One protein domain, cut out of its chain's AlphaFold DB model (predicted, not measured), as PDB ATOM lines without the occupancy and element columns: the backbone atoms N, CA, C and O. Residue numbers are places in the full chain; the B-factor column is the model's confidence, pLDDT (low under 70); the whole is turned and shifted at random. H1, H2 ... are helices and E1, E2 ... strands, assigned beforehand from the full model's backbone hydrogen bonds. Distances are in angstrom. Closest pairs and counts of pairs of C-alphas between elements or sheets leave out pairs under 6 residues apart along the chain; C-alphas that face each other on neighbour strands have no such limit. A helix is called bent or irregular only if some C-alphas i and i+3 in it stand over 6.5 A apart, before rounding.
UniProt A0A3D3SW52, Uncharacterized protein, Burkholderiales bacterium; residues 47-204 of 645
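What this domain is: This is residues 47 to 204 of the 645 residues of an uncharacterized protein of Burkholderiales bacterium (UniProt A0A3D3SW52). An elongated up-and-down bundle of four helices, in which the long H3 and H4 run side by side and the shorter H2 and H5 pack along one half of H3. Near the other end of H3 sits the small helix H1, with H6 and H7 close by; the small hairpin of E1 and E2 lies near H5, and the long loop of residues 76 to 101 reaches past one end of the bundle. The printed part has 158 residues, with seven named helices and two named strands in the order H1, H2, H3, H4, H5, E1, E2, H6, H7; the class is mostly helix, and the sheet E1 - E2 is antiparallel. The whole is compact, with a radius of gyration of the C-alphas of 17.4 A, and spans 59 by 32 by 32 A.

Where its parts are: H1 is residues 47 to 52, with C-alpha 47 at (143.138, 203.486, 189.820). H2 is residues 66 to 75, 14.2 A long. H3, residues 102 to 129, runs 40.9 A from C-alpha 102 at (146.747, 240.055, 184.787). H4, residues 134 to 156, measures 32.9 A; it is neither bent nor irregular, but only just: C-alphas 135 and 138 are 6.1 A apart. H5 is residues 161 to 172, 16.3 A long. E1 is residues 174 to 176 and E2 residues 183 to 185. H6 is residues 192 to 195, and H7, residues 197 to 204, ends with C-alpha 204 at (130.492, 202.122, 191.843).

How they stand to each other: H3 is the hub, touching four helices. Its residues 116 to 127 touch H4 at a shallow tilt of 17 degrees, opposite ways, closest at the C-alphas of Arg 123 and Leu 140, 6.3 A. Its residues 105 to 116 touch H5, the same way at a shallow tilt of 29 degrees, closest at the C-alphas of Leu 112 and Leu 168, 6.1 A. H2 touches H5, closest at the C-alphas of Ala 67 and Leu 168, 5.4 A. H1 touches H3 at a steep tilt of 44 degrees, closest at the C-alphas of Ala 51 and Leu 122, 5.9 A. H1 also touches H6, closest at the C-alphas of Ala 48 and Leu 193, 5.9 A, and only just touches H7, with 3 pairs of C-alphas within 8 A, the closest those of Leu 49 and Pro 197, 5.6 A. In the hairpin E1 and E2, N 175 and O 184 are within hydrogen-bond range at 2.8 A. Every O i to N i+4 pair is within hydrogen-bond range in H1, H2, H3, H5 and H7, and 18 of 19 in H4; H6 is too short for such a pair.

The domain as a whole: The C-alphas farthest apart are those of Gln 93 and Thr 132, 59.2 A. The printed part has no cut. The links H1 to H2 and H2 to H3 are long; residues 53 to 58 stand free. Mean pLDDT of the printed part is 71.0, with 62 residues under 70, among them 51 to 64 and 86 to 102.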
ATOM      1  N   ALA A  47     141.923 202.932 190.411       71.19
ATOM      2  CA  ALA A  47     143.138 203.486 189.820       71.19
ATOM      3  C   ALA A  47     143.336 204.967 190.186       71.19
ATOM      4  O   ALA A  47     144.441 205.359 190.553       71.19
ATOM      5  N   ALA A  48     142.271 205.774 190.159       74.06
ATOM      6  CA  ALA A  48     142.331 207.180 190.553       74.06
ATOM      7  C   ALA A  48     142.716 207.355 192.029       74.06
ATOM      8  O   ALA A  48     143.571 208.177 192.351       74.06
ATOM      9  N   LEU A  49     142.143 206.542 192.925       76.00
ATOM     10  CA  LEU A  49     142.481 206.564 194.349       76.00
ATOM     11  C   LEU A  49     143.978 206.319 194.569       76.00
ATOM     12  O   LEU A  49     144.607 206.995 195.378       76.00
ATOM     13  N   ALA A  50     144.554 205.383 193.818       70.38
ATOM     14  CA  ALA A  50     145.963 205.067 193.941       70.38
ATOM     15  C   ALA A  50     146.899 206.100 193.297       70.38
ATOM     16  O   ALA A  50     147.994 206.303 193.809       70.38
ATOM     17  N   ALA A  51     146.456 206.789 192.239       67.81
ATOM     18  CA  ALA A  51     147.193 207.904 191.642       67.81
ATOM     19  C   ALA A  51     147.280 209.122 192.586       67.81
ATOM     20  O   ALA A  51     148.264 209.853 192.578       67.81
ATOM     21  N   ILE A  52     146.242 209.348 193.402       65.88
ATOM     22  CA  ILE A  52     146.106 210.541 194.261       65.88
ATOM     23  C   ILE A  52     146.632 210.292 195.683       65.88
ATOM     24  O   ILE A  52     147.055 211.229 196.363       65.88
ATOM     25  N   GLN A  53     146.617 209.038 196.143       61.22
ATOM     26  CA  GLN A  53     147.173 208.607 197.429       61.22
ATOM     27  C   GLN A  53     148.239 207.517 197.231       61.22
ATOM     28  O   GLN A  53     148.049 206.395 197.710       61.22
ATOM     29  N   PRO A  54     149.374 207.803 196.560       52.94
ATOM     30  CA  PRO A  54     150.504 206.894 196.616       52.94
ATOM     31  C   PRO A  54     150.943 206.812 198.080       52.94
ATOM     32  O   PRO A  54     151.098 207.829 198.763       52.94
ATOM     33  N   SER A  55     151.060 205.589 198.591       40.62
ATOM     34  CA  SER A  55     151.474 205.288 199.961       40.62
ATOM     35  C   SER A  55     152.683 206.142 200.369       40.62
ATOM     36  O   SER A  55     153.799 205.866 199.938       40.62
ATOM     37  N   GLY A  56     152.451 207.183 201.181       42.50
ATOM     38  CA  GLY A  56     153.498 208.045 201.746       42.50
ATOM     39  C   GLY A  56     153.585 209.501 201.250       42.50
ATOM     40  O   GLY A  56     154.468 210.207 201.729       42.50
ATOM     41  N   SER A  57     152.716 209.995 200.355       38.62
ATOM     42  CA  SER A  57     152.760 211.400 199.876       38.62
ATOM     43  C   SER A  57     151.537 212.236 200.305       38.62
ATOM     44  O   SER A  57     150.448 211.679 200.466       38.62
ATOM     45  N   PRO A  58     151.669 213.569 200.498       39.78
ATOM     46  CA  PRO A  58     150.517 214.430 200.757       39.78
ATOM     47  C   PRO A  58     149.569 214.402 199.552       39.78
ATOM     48  O   PRO A  58     150.009 214.526 198.412       39.78
ATOM     49  N   ALA A  59     148.270 214.233 199.810       50.59
ATOM     50  CA  ALA A  59     147.248 214.202 198.766       50.59
ATOM     51  C   ALA A  59     147.336 215.461 197.885       50.59
ATOM     52  O   ALA A  59     147.314 216.575 198.417       50.59
ATOM     53  N   LEU A  60     147.404 215.282 196.560       52.66
ATOM     54  CA  LEU A  60     147.225 216.365 195.588       52.66
ATOM     55  C   LEU A  60     145.895 217.074 195.895       52.66
ATOM     56  O   LEU A  60     144.826 216.471 195.801       52.66
ATOM     57  N   ARG A  61     145.960 218.332 196.343       54.62
ATOM     58  CA  ARG A  61     144.782 219.145 196.673       54.62
ATOM     59  C   ARG A  61     144.440 220.039 195.491       54.62
ATOM     60  O   ARG A  61     144.870 221.182 195.465       54.62
ATOM     61  N   PHE A  62     143.616 219.531 194.582       63.41
ATOM     62  CA  PHE A  62     143.122 220.308 193.450       63.41
ATOM     63  C   PHE A  62     142.383 221.571 193.908       63.41
ATOM     64  O   PHE A  62     141.571 221.549 194.840       63.41
ATOM     65  N   SER A  63     142.645 222.685 193.231       60.66
ATOM     66  CA  SER A  63     141.991 223.973 193.462       60.66
ATOM     67  C   SER A  63     140.519 223.995 193.001       60.66
ATOM     68  O   SER A  63     140.136 224.733 192.098       60.66
ATOM     69  N   THR A  64     139.640 223.237 193.664       65.69
ATOM     70  CA  THR A  64     138.196 223.216 193.366       65.69
ATOM     71  C   THR A  64     137.566 224.613 193.452       65.69
ATOM     72  O   THR A  64     137.883 225.387 194.364       65.69
ATOM     73  N   GLY A  65     136.669 224.957 192.522       72.69
ATOM     74  CA  GLY A  65     135.980 226.249 192.505       72.69
ATOM     75  C   GLY A  65     136.869 227.421 192.081       72.69
ATOM     76  O   GLY A  65     136.595 228.559 192.470       72.69
ATOM     77  N   ALA A  66     137.949 227.184 191.334       76.38
ATOM     78  CA  ALA A  66     138.750 228.246 190.731       76.38
ATOM     79  C   ALA A  66     137.938 229.015 189.676       76.38
ATOM     80  O   ALA A  66     138.031 230.239 189.640       76.38
ATOM     81  N   ALA A  67     137.057 228.353 188.915       78.94
ATOM     82  CA  ALA A  67     136.116 229.024 188.010       78.94
ATOM     83  C   ALA A  67     135.173 229.983 188.765       78.94
ATOM     84  O   ALA A  67     135.033 231.152 188.405       78.94
ATOM     85  N   GLN A  68     134.564 229.520 189.862       82.00
ATOM     86  CA  GLN A  68     133.678 230.351 190.683       82.00
ATOM     87  C   GLN A  68     134.430 231.527 191.322       82.00
ATOM     88  O   GLN A  68     133.940 232.656 191.286       82.00
ATOM     89  N   ARG A  69     135.631 231.283 191.864       78.19
ATOM     90  CA  ARG A  69     136.500 232.329 192.425       78.19
ATOM     91  C   ARG A  69     136.916 233.349 191.368       78.19
ATOM     92  O   ARG A  69     136.860 234.544 191.635       78.19
ATOM     93  N   LEU A  70     137.261 232.897 190.163       77.19
ATOM     94  CA  LEU A  70     137.593 233.767 189.037       77.19
ATOM     95  C   LEU A  70     136.410 234.681 188.681       77.19
ATOM     96  O   LEU A  70     136.612 235.883 188.533       77.19
ATOM     97  N   CYS A  71     135.176 234.162 188.642       76.25
ATOM     98  CA  CYS A  71     134.003 235.016 188.426       76.25
ATOM     99  C   CYS A  71     133.756 236.002 189.587       76.25
ATOM    100  O   CYS A  71     133.467 237.175 189.355       76.25
ATOM    101  N   GLN A  72     133.909 235.564 190.843       74.88
ATOM    102  CA  GLN A  72     133.723 236.428 192.018       74.88
ATOM    103  C   GLN A  72     134.720 237.596 192.057       74.88
ATOM    104  O   GLN A  72     134.337 238.717 192.387       74.88
ATOM    105  N   ILE A  73     135.982 237.346 191.696       71.25
ATOM    106  CA  ILE A  73     137.047 238.360 191.695       71.25
ATOM    107  C   ILE A  73     136.826 239.399 190.587       71.25
ATOM    108  O   ILE A  73     137.096 240.578 190.794       71.25
ATOM    109  N   VAL A  74     136.298 238.986 189.433       65.19
ATOM    110  CA  VAL A  74     136.052 239.881 188.289       65.19
ATOM    111  C   VAL A  74     134.816 240.757 188.479       65.19
ATOM    112  O   VAL A  74     134.753 241.854 187.932       65.19
ATOM    113  N   GLY A  75     133.845 240.306 189.275       56.53
ATOM    114  CA  GLY A  75     132.589 241.025 189.444       56.53
ATOM    115  C   GLY A  75     132.605 242.164 190.463       56.53
ATOM    116  O   GLY A  75     131.841 243.108 190.297       56.53
ATOM    117  N   SER A  76     133.398 242.100 191.542       48.69
ATOM    118  CA  SER A  76     133.278 242.983 192.738       48.69
ATOM    119  C   SER A  76     131.839 243.153 193.294       48.69
ATOM    120  O   SER A  76     131.590 243.974 194.172       48.69
ATOM    121  N   GLN A  77     130.889 242.352 192.801       51.12
ATOM    122  CA  GLN A  77     129.440 242.435 192.975       51.12
ATOM    123  C   GLN A  77     128.856 241.023 193.180       51.12
ATOM    124  O   GLN A  77     129.481 240.035 192.781       51.12
ATOM    125  N   PRO A  78     127.667 240.888 193.801       54.97
ATOM    126  CA  PRO A  78     127.022 239.591 194.008       54.97
ATOM    127  C   PRO A  78     126.779 238.848 192.680       54.97
ATOM    128  O   PRO A  78     126.295 239.434 191.714       54.97
ATOM    129  N   LEU A  79     127.047 237.532 192.672       53.41
ATOM    130  CA  LEU A  79     126.962 236.578 191.540       53.41
ATOM    131  C   LEU A  79     125.683 236.649 190.678       53.41
ATOM    132  O   LEU A  79     125.660 236.118 189.574       53.41
ATOM    133  N   GLN A  80     124.620 237.282 191.173       54.44
ATOM    134  CA  GLN A  80     123.324 237.414 190.505       54.44
ATOM    135  C   GLN A  80     123.273 238.534 189.449       54.44
ATOM    136  O   GLN A  80     122.286 238.621 188.727       54.44
ATOM    137  N   ARG A  81     124.297 239.397 189.360       54.47
ATOM    138  CA  ARG A  81     124.307 240.583 188.475       54.47
ATOM    139  C   ARG A  81     125.404 240.574 187.405       54.47
ATOM    140  O   ARG A  81     125.574 241.558 186.688       54.47
ATOM    141  N   LEU A  82     126.131 239.465 187.273       64.50
ATOM    142  CA  LEU A  82     127.225 239.305 186.315       64.50
ATOM    143  C   LEU A  82     126.985 238.083 185.423       64.50
ATOM    144  O   LEU A  82     126.741 236.989 185.934       64.50
ATOM    145  N   ASP A  83     127.143 238.238 184.107       68.25
ATOM    146  CA  ASP A  83     127.314 237.086 183.220       68.25
ATOM    147  C   ASP A  83     128.782 236.638 183.274       68.25
ATOM    148  O   ASP A  83     129.652 237.191 182.592       68.25
ATOM    149  N   CYS A  84     129.061 235.621 184.097       70.75
ATOM    150  CA  CYS A  84     130.403 235.077 184.308       70.75
ATOM    151  C   CYS A  84     131.036 234.532 183.027       70.75
ATOM    152  O   CYS A  84     132.247 234.340 183.015       70.75
ATOM    153  N   ARG A  85     130.259 234.252 181.973       72.25
ATOM    154  CA  ARG A  85     130.793 233.705 180.722       72.25
ATOM    155  C   ARG A  85     131.475 234.772 179.874       72.25
ATOM    156  O   ARG A  85     132.486 234.506 179.235       72.25
ATOM    157  N   ASN A  86     130.938 235.988 179.916       66.81
ATOM    158  CA  ASN A  86     131.403 237.112 179.107       66.81
ATOM    159  C   ASN A  86     132.097 238.205 179.937       66.81
ATOM    160  O   ASN A  86     132.731 239.089 179.365       66.81
ATOM    161  N   GLY A  87     131.999 238.151 181.271       60.81
ATOM    162  CA  GLY A  87     132.550 239.171 182.169       60.81
ATOM    163  C   GLY A  87     131.829 240.518 182.052       60.81
ATOM    164  O   GLY A  87     132.446 241.564 182.253       60.81
ATOM    165  N   LEU A  88     130.549 240.497 181.665       62.91
ATOM    166  CA  LEU A  88     129.706 241.679 181.476       62.91
ATOM    167  C   LEU A  88     128.754 241.846 182.668       62.91
ATOM    168  O   LEU A  88     128.133 240.879 183.118       62.91
ATOM    169  N   SER A  89     128.631 243.080 183.163       56.44
ATOM    170  CA  SER A  89     127.614 243.459 184.151       56.44
ATOM    171  C   SER A  89     126.241 243.535 183.481       56.44
ATOM    172  O   SER A  89     126.107 244.139 182.417       56.44
ATOM    173  N   LEU A  90     125.224 242.937 184.105       58.62
ATOM    174  CA  LEU A  90     123.842 242.956 183.612       58.62
ATOM    175  C   LEU A  90     123.147 244.314 183.843       58.62
ATOM    176  O   LEU A  90     122.155 244.602 183.180       58.62
ATOM    177  N   ASP A  91     123.682 245.161 184.736       51.41
ATOM    178  CA  ASP A  91     123.069 246.440 185.142       51.41
ATOM    179  C   ASP A  91     123.488 247.639 184.256       51.41
ATOM    180  O   ASP A  91     122.862 248.699 184.306       51.41
ATOM    181  N   THR A  92     124.526 247.517 183.420       49.41
ATOM    182  CA  THR A  92     125.026 248.631 182.590       49.41
ATOM    183  C   THR A  92     124.656 248.460 181.116       49.41
ATOM    184  O   THR A  92     125.260 247.655 180.414       49.41
ATOM    185  N   GLN A  93     123.738 249.294 180.608       44.28
ATOM    186  CA  GLN A  93     123.456 249.437 179.162       44.28
ATOM    187  C   GLN A  93     124.677 249.903 178.338       44.28
ATOM    188  O   GLN A  93     124.664 249.818 177.112       44.28
ATOM    189  N   ALA A  94     125.752 250.352 178.991       43.41
ATOM    190  CA  ALA A  94     127.058 250.554 178.378       43.41
ATOM    191  C   ALA A  94     127.938 249.323 178.650       43.41
ATOM    192  O   ALA A  94     128.470 249.161 179.747       43.41
ATOM    193  N   GLY A  95     128.068 248.440 177.656       45.81
ATOM    194  CA  GLY A  95     128.871 247.217 177.719       45.81
ATOM    195  C   GLY A  95     130.372 247.480 177.870       45.81
ATOM    196  O   GLY A  95     131.124 247.406 176.901       45.81
ATOM    197  N   GLY A  96     130.823 247.763 179.090       46.47
ATOM    198  CA  GLY A  96     132.236 247.718 179.451       46.47
ATOM    199  C   GLY A  96     132.660 246.280 179.747       46.47
ATOM    200  O   GLY A  96     132.105 245.652 180.648       46.47
ATOM    201  N   LYS A  97     133.647 245.746 179.013       52.69
ATOM    202  CA  LYS A  97     134.327 244.499 179.405       52.69
ATOM    203  C   LYS A  97     135.012 244.735 180.750       52.69
ATOM    204  O   LYS A  97     135.807 245.667 180.853       52.69
ATOM    205  N   ALA A  98     134.743 243.899 181.751       52.94
ATOM    206  CA  ALA A  98     135.502 243.950 182.993       52.94
ATOM    207  C   ALA A  98     136.996 243.739 182.684       52.94
ATOM    208  O   ALA A  98     137.395 242.717 182.120       52.94
ATOM    209  N   THR A  99     137.829 244.731 183.002       55.09
ATOM    210  CA  THR A  99     139.286 244.621 182.891       55.09
ATOM    211  C   THR A  99     139.780 243.737 184.025       55.09
ATOM    212  O   THR A  99     139.804 244.156 185.181       55.09
ATOM    213  N   VAL A 100     140.135 242.498 183.702       64.00
ATOM    214  CA  VAL A 100     140.645 241.539 184.684       64.00
ATOM    215  C   VAL A 100     142.135 241.770 184.898       64.00
ATOM    216  O   VAL A 100     142.900 241.811 183.935       64.00
ATOM    217  N   ASP A 101     142.549 241.908 186.161       68.50
ATOM    218  CA  ASP A 101     143.959 242.028 186.532       68.50
ATOM    219  C   ASP A 101     144.748 240.808 186.020       68.50
ATOM    220  O   ASP A 101     144.372 239.648 186.237       68.50
ATOM    221  N   ALA A 102     145.869 241.073 185.348       68.94
ATOM    222  CA  ALA A 102     146.747 240.055 184.787       68.94
ATOM    223  C   ALA A 102     147.205 239.044 185.849       68.94
ATOM    224  O   ALA A 102     147.354 237.866 185.536       68.94
ATOM    225  N   ARG A 103     147.364 239.466 187.114       72.94
ATOM    226  CA  ARG A 103     147.744 238.577 188.229       72.94
ATOM    227  C   ARG A 103     146.680 237.523 188.541       72.94
ATOM    228  O   ARG A 103     147.022 236.377 188.823       72.94
ATOM    229  N   VAL A 104     145.401 237.888 188.452       73.75
ATOM    230  CA  VAL A 104     144.267 236.982 188.703       73.75
ATOM    231  C   VAL A 104     144.163 235.944 187.589       73.75
ATOM    232  O   VAL A 104     143.992 234.756 187.862       73.75
ATOM    233  N   LEU A 105     144.348 236.367 186.335       74.44
ATOM    234  CA  LEU A 105     144.411 235.452 185.194       74.44
ATOM    235  C   LEU A 105     145.617 234.509 185.285       74.44
ATOM    236  O   LEU A 105     145.507 233.344 184.911       74.44
ATOM    237  N   LEU A 106     146.750 234.977 185.814       76.81
ATOM    238  CA  LEU A 106     147.952 234.162 186.009       76.81
ATOM    239  C   LEU A 106     147.747 233.097 187.100       76.81
ATOM    240  O   LEU A 106     148.109 231.941 186.896       76.81
ATOM    241  N   ALA A 107     147.082 233.443 188.206       77.81
ATOM    242  CA  ALA A 107     146.698 232.483 189.244       77.81
ATOM    243  C   ALA A 107     145.668 231.451 188.741       77.81
ATOM    244  O   ALA A 107     145.790 230.261 189.020       77.81
ATOM    245  N   ALA A 108     144.685 231.887 187.947       76.50
ATOM    246  CA  ALA A 108     143.711 231.003 187.306       76.50
ATOM    247  C   ALA A 108     144.370 230.027 186.312       76.50
ATOM    248  O   ALA A 108     143.997 228.856 186.253       76.50
ATOM    249  N   ARG A 109     145.392 230.482 185.575       79.88
ATOM    250  CA  ARG A 109     146.219 229.626 184.709       79.88
ATOM    251  C   ARG A 109     147.028 228.602 185.507       79.88
ATOM    252  O   ARG A 109     147.069 227.448 185.101       79.88
ATOM    253  N   ALA A 110     147.601 228.985 186.649       81.06
ATOM    254  CA  ALA A 110     148.295 228.038 187.525       81.06
ATOM    255  C   ALA A 110     147.349 226.940 188.054       81.06
ATOM    256  O   ALA A 110     147.720 225.770 188.075       81.06
ATOM    257  N   GLY A 111     146.103 227.293 188.397       79.69
ATOM    258  CA  GLY A 111     145.072 226.310 188.750       79.69
ATOM    259  C   GLY A 111     144.715 225.373 187.590       79.69
ATOM    260  O   GLY A 111     144.576 224.170 187.782       79.69
ATOM    261  N   LEU A 112     144.627 225.888 186.358       82.94
ATOM    262  CA  LEU A 112     144.421 225.054 185.167       82.94
ATOM    263  C   LEU A 112     145.588 224.074 184.935       82.94
ATOM    264  O   LEU A 112     145.357 222.929 184.544       82.94
ATOM    265  N   ASP A 113     146.822 224.509 185.181       84.56
ATOM    266  CA  ASP A 113     148.020 223.678 185.027       84.56
ATOM    267  C   ASP A 113     148.041 222.517 186.032       84.56
ATOM    268  O   ASP A 113     148.310 221.381 185.637       84.56
ATOM    269  N   GLU A 114     147.641 222.771 187.280       83.44
ATOM    270  CA  GLU A 114     147.460 221.747 188.318       83.44
ATOM    271  C   GLU A 114     146.468 220.656 187.876       83.44
ATOM    272  O   GLU A 114     146.729 219.457 188.007       83.44
ATOM    273  N   TRP A 115     145.347 221.053 187.267       84.56
ATOM    274  CA  TRP A 115     144.375 220.115 186.700       84.56
ATOM    275  C   TRP A 115     144.946 219.297 185.536       84.56
ATOM    276  O   TRP A 115     144.721 218.087 185.459       84.56
ATOM    277  N   ILE A 116     145.694 219.929 184.625       86.06
ATOM    278  CA  ILE A 116     146.336 219.239 183.493       86.06
ATOM    279  C   ILE A 116     147.346 218.199 183.995       86.06
ATOM    280  O   ILE A 116     147.392 217.090 183.457       86.06
ATOM    281  N   GLU A 117     148.139 218.527 185.015       85.12
ATOM    282  CA  GLU A 117     149.073 217.588 185.645       85.12
ATOM    283  C   GLU A 117     148.342 216.436 186.342       85.12
ATOM    284  O   GLU A 117     148.713 215.279 186.139       85.12
ATOM    285  N   GLY A 118     147.242 216.717 187.047       82.06
ATOM    286  CA  GLY A 118     146.381 215.688 187.636       82.06
ATOM    287  C   GLY A 118     145.848 214.688 186.607       82.06
ATOM    288  O   GLY A 118     145.945 213.475 186.802       82.06
ATOM    289  N   TYR A 119     145.344 215.171 185.466       85.31
ATOM    290  CA  TYR A 119     144.882 214.296 184.382       85.31
ATOM    291  C   TYR A 119     146.020 213.483 183.741       85.31
ATOM    292  O   TYR A 119     145.790 212.343 183.335       85.31
ATOM    293  N   ARG A 120     147.246 214.027 183.658       86.06
ATOM    294  CA  ARG A 120     148.427 213.282 183.175       86.06
ATOM    295  C   ARG A 120     148.823 212.167 184.139       86.06
ATOM    296  O   ARG A 120     148.982 211.036 183.695       86.06
ATOM    297  N   ALA A 121     148.901 212.462 185.436       82.06
ATOM    298  CA  ALA A 121     149.201 211.463 186.459       82.06
ATOM    299  C   ALA A 121     148.160 210.330 186.461       82.06
ATOM    300  O   ALA A 121     148.513 209.153 186.479       82.06
ATOM    301  N   LEU A 122     146.872 210.681 186.341       81.69
ATOM    302  CA  LEU A 122     145.787 209.706 186.229       81.69
ATOM    303  C   LEU A 122     145.923 208.823 184.979       81.69
ATOM    304  O   LEU A 122     145.738 207.609 185.070       81.69
ATOM    305  N   ARG A 123     146.245 209.411 183.817       85.44
ATOM    306  CA  ARG A 123     146.509 208.666 182.575       85.44
ATOM    307  C   ARG A 123     147.645 207.665 182.772       85.44
ATOM    308  O   ARG A 123     147.500 206.515 182.367       85.44
ATOM    309  N   ASP A 124     148.751 208.095 183.372       82.62
ATOM    310  CA  ASP A 124     149.954 207.275 183.519       82.62
ATOM    311  C   ASP A 124     149.697 206.086 184.460       82.62
ATOM    312  O   ASP A 124     149.969 204.942 184.085       82.62
ATOM    313  N   GLU A 125     149.035 206.311 185.598       78.00
ATOM    314  CA  GLU A 125     148.653 205.241 186.533       78.00
ATOM    315  C   GLU A 125     147.648 204.255 185.906       78.00
ATOM    316  O   GLU A 125     147.800 203.033 186.005       78.00
ATOM    317  N   LEU A 126     146.636 204.765 185.192       75.62
ATOM    318  CA  LEU A 126     145.675 203.934 184.460       75.62
ATOM    319  C   LEU A 126     146.357 203.119 183.359       75.62
ATOM    320  O   LEU A 126     146.003 201.958 183.150       75.62
ATOM    321  N   SER A 127     147.347 203.696 182.675       76.38
ATOM    322  CA  SER A 127     148.103 203.006 181.632       76.38
ATOM    323  C   SER A 127     148.904 201.824 182.183       76.38
ATOM    324  O   SER A 127     149.045 200.830 181.470       76.38
ATOM    325  N   GLY A 128     149.370 201.903 183.436       69.62
ATOM    326  CA  GLY A 128     150.076 200.823 184.126       69.62
ATOM    327  C   GLY A 128     149.150 199.745 184.700       69.62
ATOM    328  O   GLY A 128     149.507 198.568 184.685       69.62
ATOM    329  N   ARG A 129     147.950 200.119 185.172       67.94
ATOM    330  CA  ARG A 129     147.006 199.202 185.848       67.94
ATOM    331  C   ARG A 129     146.013 198.496 184.936       67.94
ATOM    332  O   ARG A 129     145.570 197.393 185.254       67.94
ATOM    333  N   LEU A 130     145.612 199.116 183.828       64.25
ATOM    334  CA  LEU A 130     144.677 198.491 182.896       64.25
ATOM    335  C   LEU A 130     145.396 197.381 182.111       64.25
ATOM    336  O   LEU A 130     146.250 197.639 181.257       64.25
ATOM    337  N   ALA A 131     145.022 196.128 182.378       52.28
ATOM    338  CA  ALA A 131     145.444 194.976 181.585       52.28
ATOM    339  C   ALA A 131     145.004 195.123 180.112       52.28
ATOM    340  O   ALA A 131     144.032 195.811 179.791       52.28
ATOM    341  N   THR A 132     145.757 194.507 179.199       45.81
ATOM    342  CA  THR A 132     145.535 194.549 177.744       45.81
ATOM    343  C   THR A 132     144.106 194.148 177.370       45.81
ATOM    344  O   THR A 132     143.689 193.019 177.612       45.81
ATOM    345  N   GLY A 133     143.366 195.068 176.748       53.12
ATOM    346  CA  GLY A 133     142.005 194.844 176.266       53.12
ATOM    347  C   GLY A 133     141.398 196.114 175.665       53.12
ATOM    348  O   GLY A 133     141.892 197.218 175.892       53.12
ATOM    349  N   GLY A 134     140.305 195.970 174.910       54.38
ATOM    350  CA  GLY A 134     139.619 197.092 174.254       54.38
ATOM    351  C   GLY A 134     139.023 198.131 175.213       54.38
ATOM    352  O   GLY A 134     138.673 199.214 174.770       54.38
ATOM    353  N   SER A 135     138.921 197.844 176.519       56.44
ATOM    354  CA  SER A 135     138.535 198.810 177.559       56.44
ATOM    355  C   SER A 135     139.614 199.858 177.838       56.44
ATOM    356  O   SER A 135     139.304 201.026 178.046       56.44
ATOM    357  N   ARG A 136     140.887 199.459 177.789       65.12
ATOM    358  CA  ARG A 136     142.040 200.331 178.044       65.12
ATOM    359  C   ARG A 136     142.164 201.440 177.003       65.12
ATOM    360  O   ARG A 136     142.471 202.576 177.351       65.12
ATOM    361  N   THR A 137     141.917 201.117 175.734       66.12
ATOM    362  CA  THR A 137     142.164 202.026 174.609       66.12
ATOM    363  C   THR A 137     141.246 203.242 174.623       66.12
ATOM    364  O   THR A 137     141.735 204.353 174.455       66.12
ATOM    365  N   TRP A 138     139.945 203.085 174.882       68.88
ATOM    366  CA  TRP A 138     139.030 204.235 174.882       68.88
ATOM    367  C   TRP A 138     139.031 205.026 176.200       68.88
ATOM    368  O   TRP A 138     138.785 206.229 176.147       68.88
ATOM    369  N   VAL A 139     139.347 204.420 177.363       73.62
ATOM    370  CA  VAL A 139     139.541 205.187 178.620       73.62
ATOM    371  C   VAL A 139     140.697 206.160 178.439       73.62
ATOM    372  O   VAL A 139     140.547 207.356 178.681       73.62
ATOM    373  N   LEU A 140     141.841 205.645 177.979       78.31
ATOM    374  CA  LEU A 140     143.031 206.455 177.747       78.31
ATOM    375  C   LEU A 140     142.779 207.487 176.646       78.31
ATOM    376  O   LEU A 140     143.046 208.661 176.876       78.31
ATOM    377  N   ALA A 141     142.154 207.099 175.528       77.12
ATOM    378  CA  ALA A 141     141.797 208.041 174.467       77.12
ATOM    379  C   ALA A 141     140.859 209.160 174.955       77.12
ATOM    380  O   ALA A 141     140.974 210.296 174.506       77.12
ATOM    381  N   GLY A 142     139.942 208.876 175.887       78.12
ATOM    382  CA  GLY A 142     139.070 209.893 176.472       78.12
ATOM    383  C   GLY A 142     139.813 210.890 177.360       78.12
ATOM    384  O   GLY A 142     139.595 212.100 177.259       78.12
ATOM    385  N   ILE A 143     140.739 210.401 178.190       82.06
ATOM    386  CA  ILE A 143     141.608 211.260 179.006       82.06
ATOM    387  C   ILE A 143     142.537 212.082 178.102       82.06
ATOM    388  O   ILE A 143     142.709 213.278 178.326       82.06
ATOM    389  N   GLU A 144     143.087 211.483 177.048       85.88
ATOM    390  CA  GLU A 144     143.920 212.166 176.053       85.88
ATOM    391  C   GLU A 144     143.145 213.227 175.275       85.88
ATOM    392  O   GLU A 144     143.656 214.325 175.073       85.88
ATOM    393  N   LEU A 145     141.895 212.952 174.899       83.81
ATOM    394  CA  LEU A 145     141.029 213.925 174.239       83.81
ATOM    395  C   LEU A 145     140.725 215.108 175.168       83.81
ATOM    396  O   LEU A 145     140.783 216.261 174.733       83.81
ATOM    397  N   ARG A 146     140.481 214.849 176.461       84.69
ATOM    398  CA  ARG A 146     140.324 215.898 177.481       84.69
ATOM    399  C   ARG A 146     141.606 216.708 177.663       84.69
ATOM    400  O   ARG A 146     141.546 217.935 177.655       84.69
ATOM    401  N   LEU A 147     142.755 216.048 177.774       86.31
ATOM    402  CA  LEU A 147     144.064 216.694 177.869       86.31
ATOM    403  C   LEU A 147     144.367 217.541 176.631       86.31
ATOM    404  O   LEU A 147     144.814 218.674 176.774       86.31
ATOM    405  N   GLY A 148     144.092 217.031 175.431       84.81
ATOM    406  CA  GLY A 148     144.291 217.739 174.170       84.81
ATOM    407  C   GLY A 148     143.368 218.948 174.017       84.81
ATOM    408  O   GLY A 148     143.785 219.974 173.483       84.81
ATOM    409  N   GLU A 149     142.126 218.875 174.505       84.25
ATOM    410  CA  GLU A 149     141.217 220.028 174.567       84.25
ATOM    411  C   GLU A 149     141.719 221.094 175.550       84.25
ATOM    412  O   GLU A 149     141.814 222.266 175.189       84.25
ATOM    413  N   LEU A 150     142.110 220.694 176.765       85.12
ATOM    414  CA  LEU A 150     142.651 221.614 177.769       85.12
ATOM    415  C   LEU A 150     143.975 222.244 177.311       85.12
ATOM    416  O   LEU A 150     144.179 223.436 177.511       85.12
ATOM    417  N   GLN A 151     144.850 221.487 176.642       83.38
ATOM    418  CA  GLN A 151     146.121 221.983 176.104       83.38
ATOM    419  C   GLN A 151     145.926 222.923 174.914       83.38
ATOM    420  O   GLN A 151     146.580 223.962 174.863       83.38
ATOM    421  N   ARG A 152     145.012 222.615 173.983       80.62
ATOM    422  CA  ARG A 152     144.675 223.537 172.884       80.62
ATOM    423  C   ARG A 152     144.141 224.855 173.420       80.62
ATOM    424  O   ARG A 152     144.587 225.907 172.976       80.62
ATOM    425  N   ARG A 153     143.250 224.801 174.414       77.00
ATOM    426  CA  ARG A 153     142.755 226.007 175.082       77.00
ATOM    427  C   ARG A 153     143.880 226.723 175.814       77.00
ATOM    428  O   ARG A 153     144.014 227.913 175.616       77.00
ATOM    429  N   ARG A 154     144.759 226.013 176.530       74.94
ATOM    430  CA  ARG A 154     145.942 226.589 177.197       74.94
ATOM    431  C   ARG A 154     146.866 227.351 176.237       74.94
ATOM    432  O   ARG A 154     147.330 228.427 176.591       74.94
ATOM    433  N   VAL A 155     147.139 226.802 175.049       61.38
ATOM    434  CA  VAL A 155     148.038 227.394 174.034       61.38
ATOM    435  C   VAL A 155     147.353 228.516 173.246       61.38
ATOM    436  O   VAL A 155     148.005 229.489 172.882       61.38
ATOM    437  N   GLY A 156     146.041 228.408 173.016       55.09
ATOM    438  CA  GLY A 156     145.224 229.424 172.346       55.09
ATOM    439  C   GLY A 156     144.790 230.592 173.233       55.09
ATOM    440  O   GLY A 156     144.128 231.495 172.734       55.09
ATOM    441  N   LEU A 157     145.152 230.587 174.522       56.78
ATOM    442  CA  LEU A 157     144.808 231.642 175.473       56.78
ATOM    443  C   LEU A 157     145.455 232.977 175.085       56.78
ATOM    444  O   LEU A 157     146.574 233.304 175.498       56.78
ATOM    445  N   SER A 158     144.679 233.820 174.411       54.47
ATOM    446  CA  SER A 158     144.838 235.266 174.541       54.47
ATOM    447  C   SER A 158     144.628 235.648 176.028       54.47
ATOM    448  O   SER A 158     144.107 234.847 176.809       54.47
ATOM    449  N   PRO A 159     145.027 236.832 176.528       57.59
ATOM    450  CA  PRO A 159     144.763 237.235 177.921       57.59
ATOM    451  C   PRO A 159     143.258 237.452 178.231       57.59
ATOM    452  O   PRO A 159     142.909 238.188 179.148       57.59
ATOM    453  N   GLY A 160     142.349 236.840 177.466       67.12
ATOM    454  CA  GLY A 160     140.908 236.937 177.614       67.12
ATOM    455  C   GLY A 160     140.372 236.074 178.756       67.12
ATOM    456  O   GLY A 160     140.546 234.858 178.792       67.12
ATOM    457  N   TYR A 161     139.645 236.716 179.666       73.69
ATOM    458  CA  TYR A 161     138.950 236.083 180.787       73.69
ATOM    459  C   TYR A 161     138.024 234.924 180.372       73.69
ATOM    460  O   TYR A 161     138.060 233.872 181.006       73.69
ATOM    461  N   ALA A 162     137.240 235.086 179.298       75.06
ATOM    462  CA  ALA A 162     136.243 234.099 178.868       75.06
ATOM    463  C   ALA A 162     136.869 232.741 178.501       75.06
ATOM    464  O   ALA A 162     136.332 231.694 178.847       75.06
ATOM    465  N   GLU A 163     138.041 232.753 177.860       77.62
ATOM    466  CA  GLU A 163     138.751 231.535 177.456       77.62
ATOM    467  C   GLU A 163     139.328 230.789 178.669       77.62
ATOM    468  O   GLU A 163     139.215 229.565 178.746       77.62
ATOM    469  N   VAL A 164     139.892 231.518 179.646       78.00
ATOM    470  CA  VAL A 164     140.388 230.936 180.909       78.00
ATOM    471  C   VAL A 164     139.227 230.376 181.728       78.00
ATOM    472  O   VAL A 164     139.323 229.273 182.260       78.00
ATOM    473  N   PHE A 165     138.123 231.117 181.813       81.44
ATOM    474  CA  PHE A 165     136.936 230.714 182.559       81.44
ATOM    475  C   PHE A 165     136.292 229.457 181.962       81.44
ATOM    476  O   PHE A 165     136.057 228.494 182.689       81.44
ATOM    477  N   ASP A 166     136.094 229.407 180.640       81.12
ATOM    478  CA  ASP A 166     135.582 228.213 179.962       81.12
ATOM    479  C   ASP A 166     136.546 227.020 180.106       81.12
ATOM    480  O   ASP A 166     136.101 225.890 180.316       81.12
ATOM    481  N   ALA A 167     137.864 227.242 180.034       83.38
ATOM    482  CA  ALA A 167     138.853 226.186 180.250       83.38
ATOM    483  C   ALA A 167     138.814 225.632 181.684       83.38
ATOM    484  O   ALA A 167     138.905 224.418 181.857       83.38
ATOM    485  N   LEU A 168     138.621 226.485 182.696       83.19
ATOM    486  CA  LEU A 168     138.464 226.066 184.091       83.19
ATOM    487  C   LEU A 168     137.139 225.340 184.343       83.19
ATOM    488  O   LEU A 168     137.133 224.323 185.030       83.19
ATOM    489  N   LEU A 169     136.028 225.795 183.748       84.25
ATOM    490  CA  LEU A 169     134.744 225.082 183.820       84.25
ATOM    491  C   LEU A 169     134.865 223.655 183.281       84.25
ATOM    492  O   LEU A 169     134.325 222.714 183.866       84.25
ATOM    493  N   ILE A 170     135.596 223.495 182.177       83.69
ATOM    494  CA  ILE A 170     135.919 222.190 181.610       83.69
ATOM    495  C   ILE A 170     136.862 221.442 182.563       83.69
ATOM    496  O   ILE A 170     136.542 220.333 182.958       83.69
ATOM    497  N   ALA A 171     137.983 222.012 182.999       83.88
ATOM    498  CA  ALA A 171     138.936 221.319 183.873       83.88
ATOM    499  C   ALA A 171     138.284 220.762 185.155       83.88
ATOM    500  O   ALA A 171     138.467 219.582 185.451       83.88
ATOM    501  N   GLU A 172     137.450 221.565 185.822       83.50
ATOM    502  CA  GLU A 172     136.736 221.210 187.057       83.50
ATOM    503  C   GLU A 172     135.463 220.369 186.826       83.50
ATOM    504  O   GLU A 172     134.886 219.817 187.770       83.50
ATOM    505  N   GLY A 173     134.969 220.277 185.588       81.88
ATOM    506  CA  GLY A 173     133.717 219.583 185.281       81.88
ATOM    507  C   GLY A 173     132.482 220.275 185.873       81.88
ATOM    508  O   GLY A 173     131.587 219.622 186.416       81.88
ATOM    509  N   VAL A 174     132.412 221.604 185.795       84.19
ATOM    510  CA  VAL A 174     131.320 222.423 186.350       84.19
ATOM    511  C   VAL A 174     130.515 223.059 185.213       84.19
ATOM    512  O   VAL A 174     131.064 223.459 184.191       84.19
ATOM    513  N   ARG A 175     129.187 223.139 185.356       80.88
ATOM    514  CA  ARG A 175     128.317 223.918 184.458       80.88
ATOM    515  C   ARG A 175     127.975 225.251 185.088       80.88
ATOM    516  O   ARG A 175     127.605 225.302 186.258       80.88
ATOM    517  N   TYR A 176     127.997 226.289 184.271       78.62
ATOM    518  CA  TYR A 176     127.511 227.615 184.620       78.62
ATOM    519  C   TYR A 176     126.265 227.943 183.790       78.62
ATOM    520  O   TYR A 176     126.254 227.753 182.573       78.62
ATOM    521  N   SER A 177     125.207 228.413 184.452       73.00
ATOM    522  CA  SER A 177     124.005 228.934 183.798       73.00
ATOM    523  C   SER A 177     124.002 230.455 183.904       73.00
ATOM    524  O   SER A 177     123.841 230.988 184.998       73.00
ATOM    525  N   SER A 178     124.122 231.150 182.771       65.94
ATOM    526  CA  SER A 178     124.064 232.621 182.722       65.94
ATOM    527  C   SER A 178     122.696 233.178 183.134       65.94
ATOM    528  O   SER A 178     122.614 234.292 183.631       65.94
ATOM    529  N   VAL A 179     121.626 232.388 182.983       64.31
ATOM    530  CA  VAL A 179     120.247 232.783 183.331       64.31
ATOM    531  C   VAL A 179     120.000 232.745 184.840       64.31
ATOM    532  O   VAL A 179     119.295 233.595 185.370       64.31
ATOM    533  N   SER A 180     120.554 231.752 185.542       64.94
ATOM    534  CA  SER A 180     120.355 231.586 186.992       64.94
ATOM    535  C   SER A 180     121.541 232.063 187.837       64.94
ATOM    536  O   SER A 180     121.421 232.152 189.056       64.94
ATOM    537  N   GLY A 181     122.695 232.329 187.215       66.50
ATOM    538  CA  GLY A 181     123.951 232.657 187.897       66.50
ATOM    539  C   GLY A 181     124.534 231.502 188.722       66.50
ATOM    540  O   GLY A 181     125.454 231.711 189.511       66.50
ATOM    541  N   GLN A 182     123.997 230.283 188.583       76.50
ATOM    542  CA  GLN A 182     124.369 229.140 189.414       76.50
ATOM    543  C   GLN A 182     125.455 228.278 188.767       76.50
ATOM    544  O   GLN A 182     125.400 227.942 187.579       76.50
ATOM    545  N   PHE A 183     126.417 227.871 189.596       77.62
ATOM    546  CA  PHE A 183     127.396 226.835 189.284       77.62
ATOM    547  C   PHE A 183     126.847 225.482 189.739       77.62
ATOM    548  O   PHE A 183     126.414 225.326 190.879       77.62
ATOM    549  N   SER A 184     126.867 224.493 188.850       79.00
ATOM    550  CA  SER A 184     126.420 223.131 189.143       79.00
ATOM    551  C   SER A 184     127.507 222.127 188.773       79.00
ATOM    552  O   SER A 184     127.954 222.050 187.629       79.00
ATOM    553  N   VAL A 185     127.959 221.357 189.760       80.50
ATOM    554  CA  VAL A 185     128.988 220.329 189.567       80.50
ATOM    555  C   VAL A 185     128.409 219.171 188.755       80.50
ATOM    556  O   VAL A 185     127.368 218.610 189.116       80.50
ATOM    557  N   GLN A 186     129.087 218.771 187.677       77.25
ATOM    558  CA  GLN A 186     128.701 217.589 186.909       77.25
ATOM    559  C   GLN A 186     129.216 216.331 187.615       77.25
ATOM    560  O   GLN A 186     130.411 216.044 187.639       77.25
ATOM    561  N   ARG A 187     128.298 215.547 188.189       75.12
ATOM    562  CA  ARG A 187     128.627 214.341 188.977       75.12
ATOM    563  C   ARG A 187     129.221 213.187 188.157       75.12
ATOM    564  O   ARG A 187     129.737 212.241 188.736       75.12
ATOM    565  N   TRP A 188     129.107 213.249 186.836       73.44
ATOM    566  CA  TRP A 188     129.600 212.252 185.881       73.44
ATOM    567  C   TRP A 188     130.731 212.808 185.001       73.44
ATOM    568  O   TRP A 188     131.016 212.260 183.940       73.44
ATOM    569  N   ASP A 189     131.355 213.923 185.387       81.62
ATOM    570  CA  ASP A 189     132.541 214.420 184.686       81.62
ATOM    571  C   ASP A 189     133.805 213.722 185.206       81.62
ATOM    572  O   ASP A 189     133.904 213.396 186.391       81.62
ATOM    573  N   LEU A 190     134.777 213.511 184.316       81.44
ATOM    574  CA  LEU A 190     136.068 212.900 184.629       81.44
ATOM    575  C   LEU A 190     136.774 213.590 185.808       81.44
ATOM    576  O   LEU A 190     137.433 212.912 186.595       81.44
ATOM    577  N   ALA A 191     136.576 214.901 185.983       82.25
ATOM    578  CA  ALA A 191     137.101 215.683 187.100       82.25
ATOM    579  C   ALA A 191     136.781 215.079 188.479       82.25
ATOM    580  O   ALA A 191     137.557 215.214 189.422       82.25
ATOM    581  N   ARG A 192     135.658 214.358 188.609       85.44
ATOM    582  CA  ARG A 192     135.247 213.722 189.870       85.44
ATOM    583  C   ARG A 192     136.178 212.589 190.307       85.44
ATOM    584  O   ARG A 192     136.225 212.306 191.502       85.44
ATOM    585  N   LEU A 193     136.922 211.976 189.383       80.19
ATOM    586  CA  LEU A 193     137.971 211.008 189.722       80.19
ATOM    587  C   LEU A 193     139.161 211.674 190.424       80.19
ATOM    588  O   LEU A 193     139.822 211.012 191.212       80.19
ATOM    589  N   LEU A 194     139.413 212.959 190.162       79.38
ATOM    590  CA  LEU A 194     140.507 213.724 190.766       79.38
ATOM    591  C   LEU A 194     140.076 214.408 192.071       79.38
ATOM    592  O   LEU A 194     140.742 214.269 193.091       79.38
ATOM    593  N   ASP A 195     138.918 215.070 192.069       79.50
ATOM    594  CA  ASP A 195     138.421 215.807 193.240       79.50
ATOM    595  C   ASP A 195     137.872 214.911 194.352       79.50
ATOM    596  O   ASP A 195     137.987 215.215 195.539       79.50
ATOM    597  N   SER A 196     137.178 213.837 193.975       80.25
ATOM    598  CA  SER A 196     136.385 213.030 194.905       80.25
ATOM    599  C   SER A 196     136.420 211.538 194.547       80.25
ATOM    600  O   SER A 196     135.355 210.933 194.381       80.25
ATOM    601  N   PRO A 197     137.611 210.912 194.448       80.62
ATOM    602  CA  PRO A 197     137.749 209.516 194.020       80.62
ATOM    603  C   PRO A 197     136.981 208.532 194.911       80.62
ATOM    604  O   PRO A 197     136.377 207.589 194.407       80.62
ATOM    605  N   ARG A 198     136.941 208.776 196.230       83.56
ATOM    606  CA  ARG A 198     136.196 207.940 197.191       83.56
ATOM    607  C   ARG A 198     134.693 207.935 196.924       83.56
ATOM    608  O   ARG A 198     134.089 206.876 196.933       83.56
ATOM    609  N   ALA A 199     134.110 209.091 196.600       83.44
ATOM    610  CA  ALA A 199     132.684 209.182 196.289       83.44
ATOM    611  C   ALA A 199     132.328 208.453 194.979       83.44
ATOM    612  O   ALA A 199     131.232 207.912 194.848       83.44
ATOM    613  N   VAL A 200     133.244 208.427 194.001       82.94
ATOM    614  CA  VAL A 200     133.057 207.645 192.768       82.94
ATOM    615  C   VAL A 200     133.197 206.146 193.047       82.94
ATOM    616  O   VAL A 200     132.414 205.365 192.512       82.94
ATOM    617  N   LEU A 201     134.138 205.751 193.912       84.44
ATOM    618  CA  LEU A 201     134.323 204.360 194.329       84.44
ATOM    619  C   LEU A 201     133.097 203.827 195.082       84.44
ATOM    620  O   LEU A 201     132.521 202.833 194.655       84.44
ATOM    621  N   GLU A 202     132.653 204.527 196.129       86.62
ATOM    622  CA  GLU A 202     131.463 204.164 196.914       86.62
ATOM    623  C   GLU A 202     130.229 204.016 196.019       86.62
ATOM    624  O   GLU A 202     129.461 203.067 196.148       86.62
ATOM    625  N   ARG A 203     130.058 204.927 195.054       85.31
ATOM    626  CA  ARG A 203     128.975 204.856 194.071       85.31
ATOM    627  C   ARG A 203     129.078 203.615 193.179       85.31
ATOM    628  O   ARG A 203     128.056 202.991 192.894       85.31
ATOM    629  N   ALA A 204     130.274 203.287 192.696       83.62
ATOM    630  CA  ALA A 204     130.492 202.122 191.843       83.62
ATOM    631  C   ALA A 204     130.239 200.813 192.610       83.62
ATOM    632  O   ALA A 204     129.567 199.927 192.086       83.62
TER     633      ALA A 204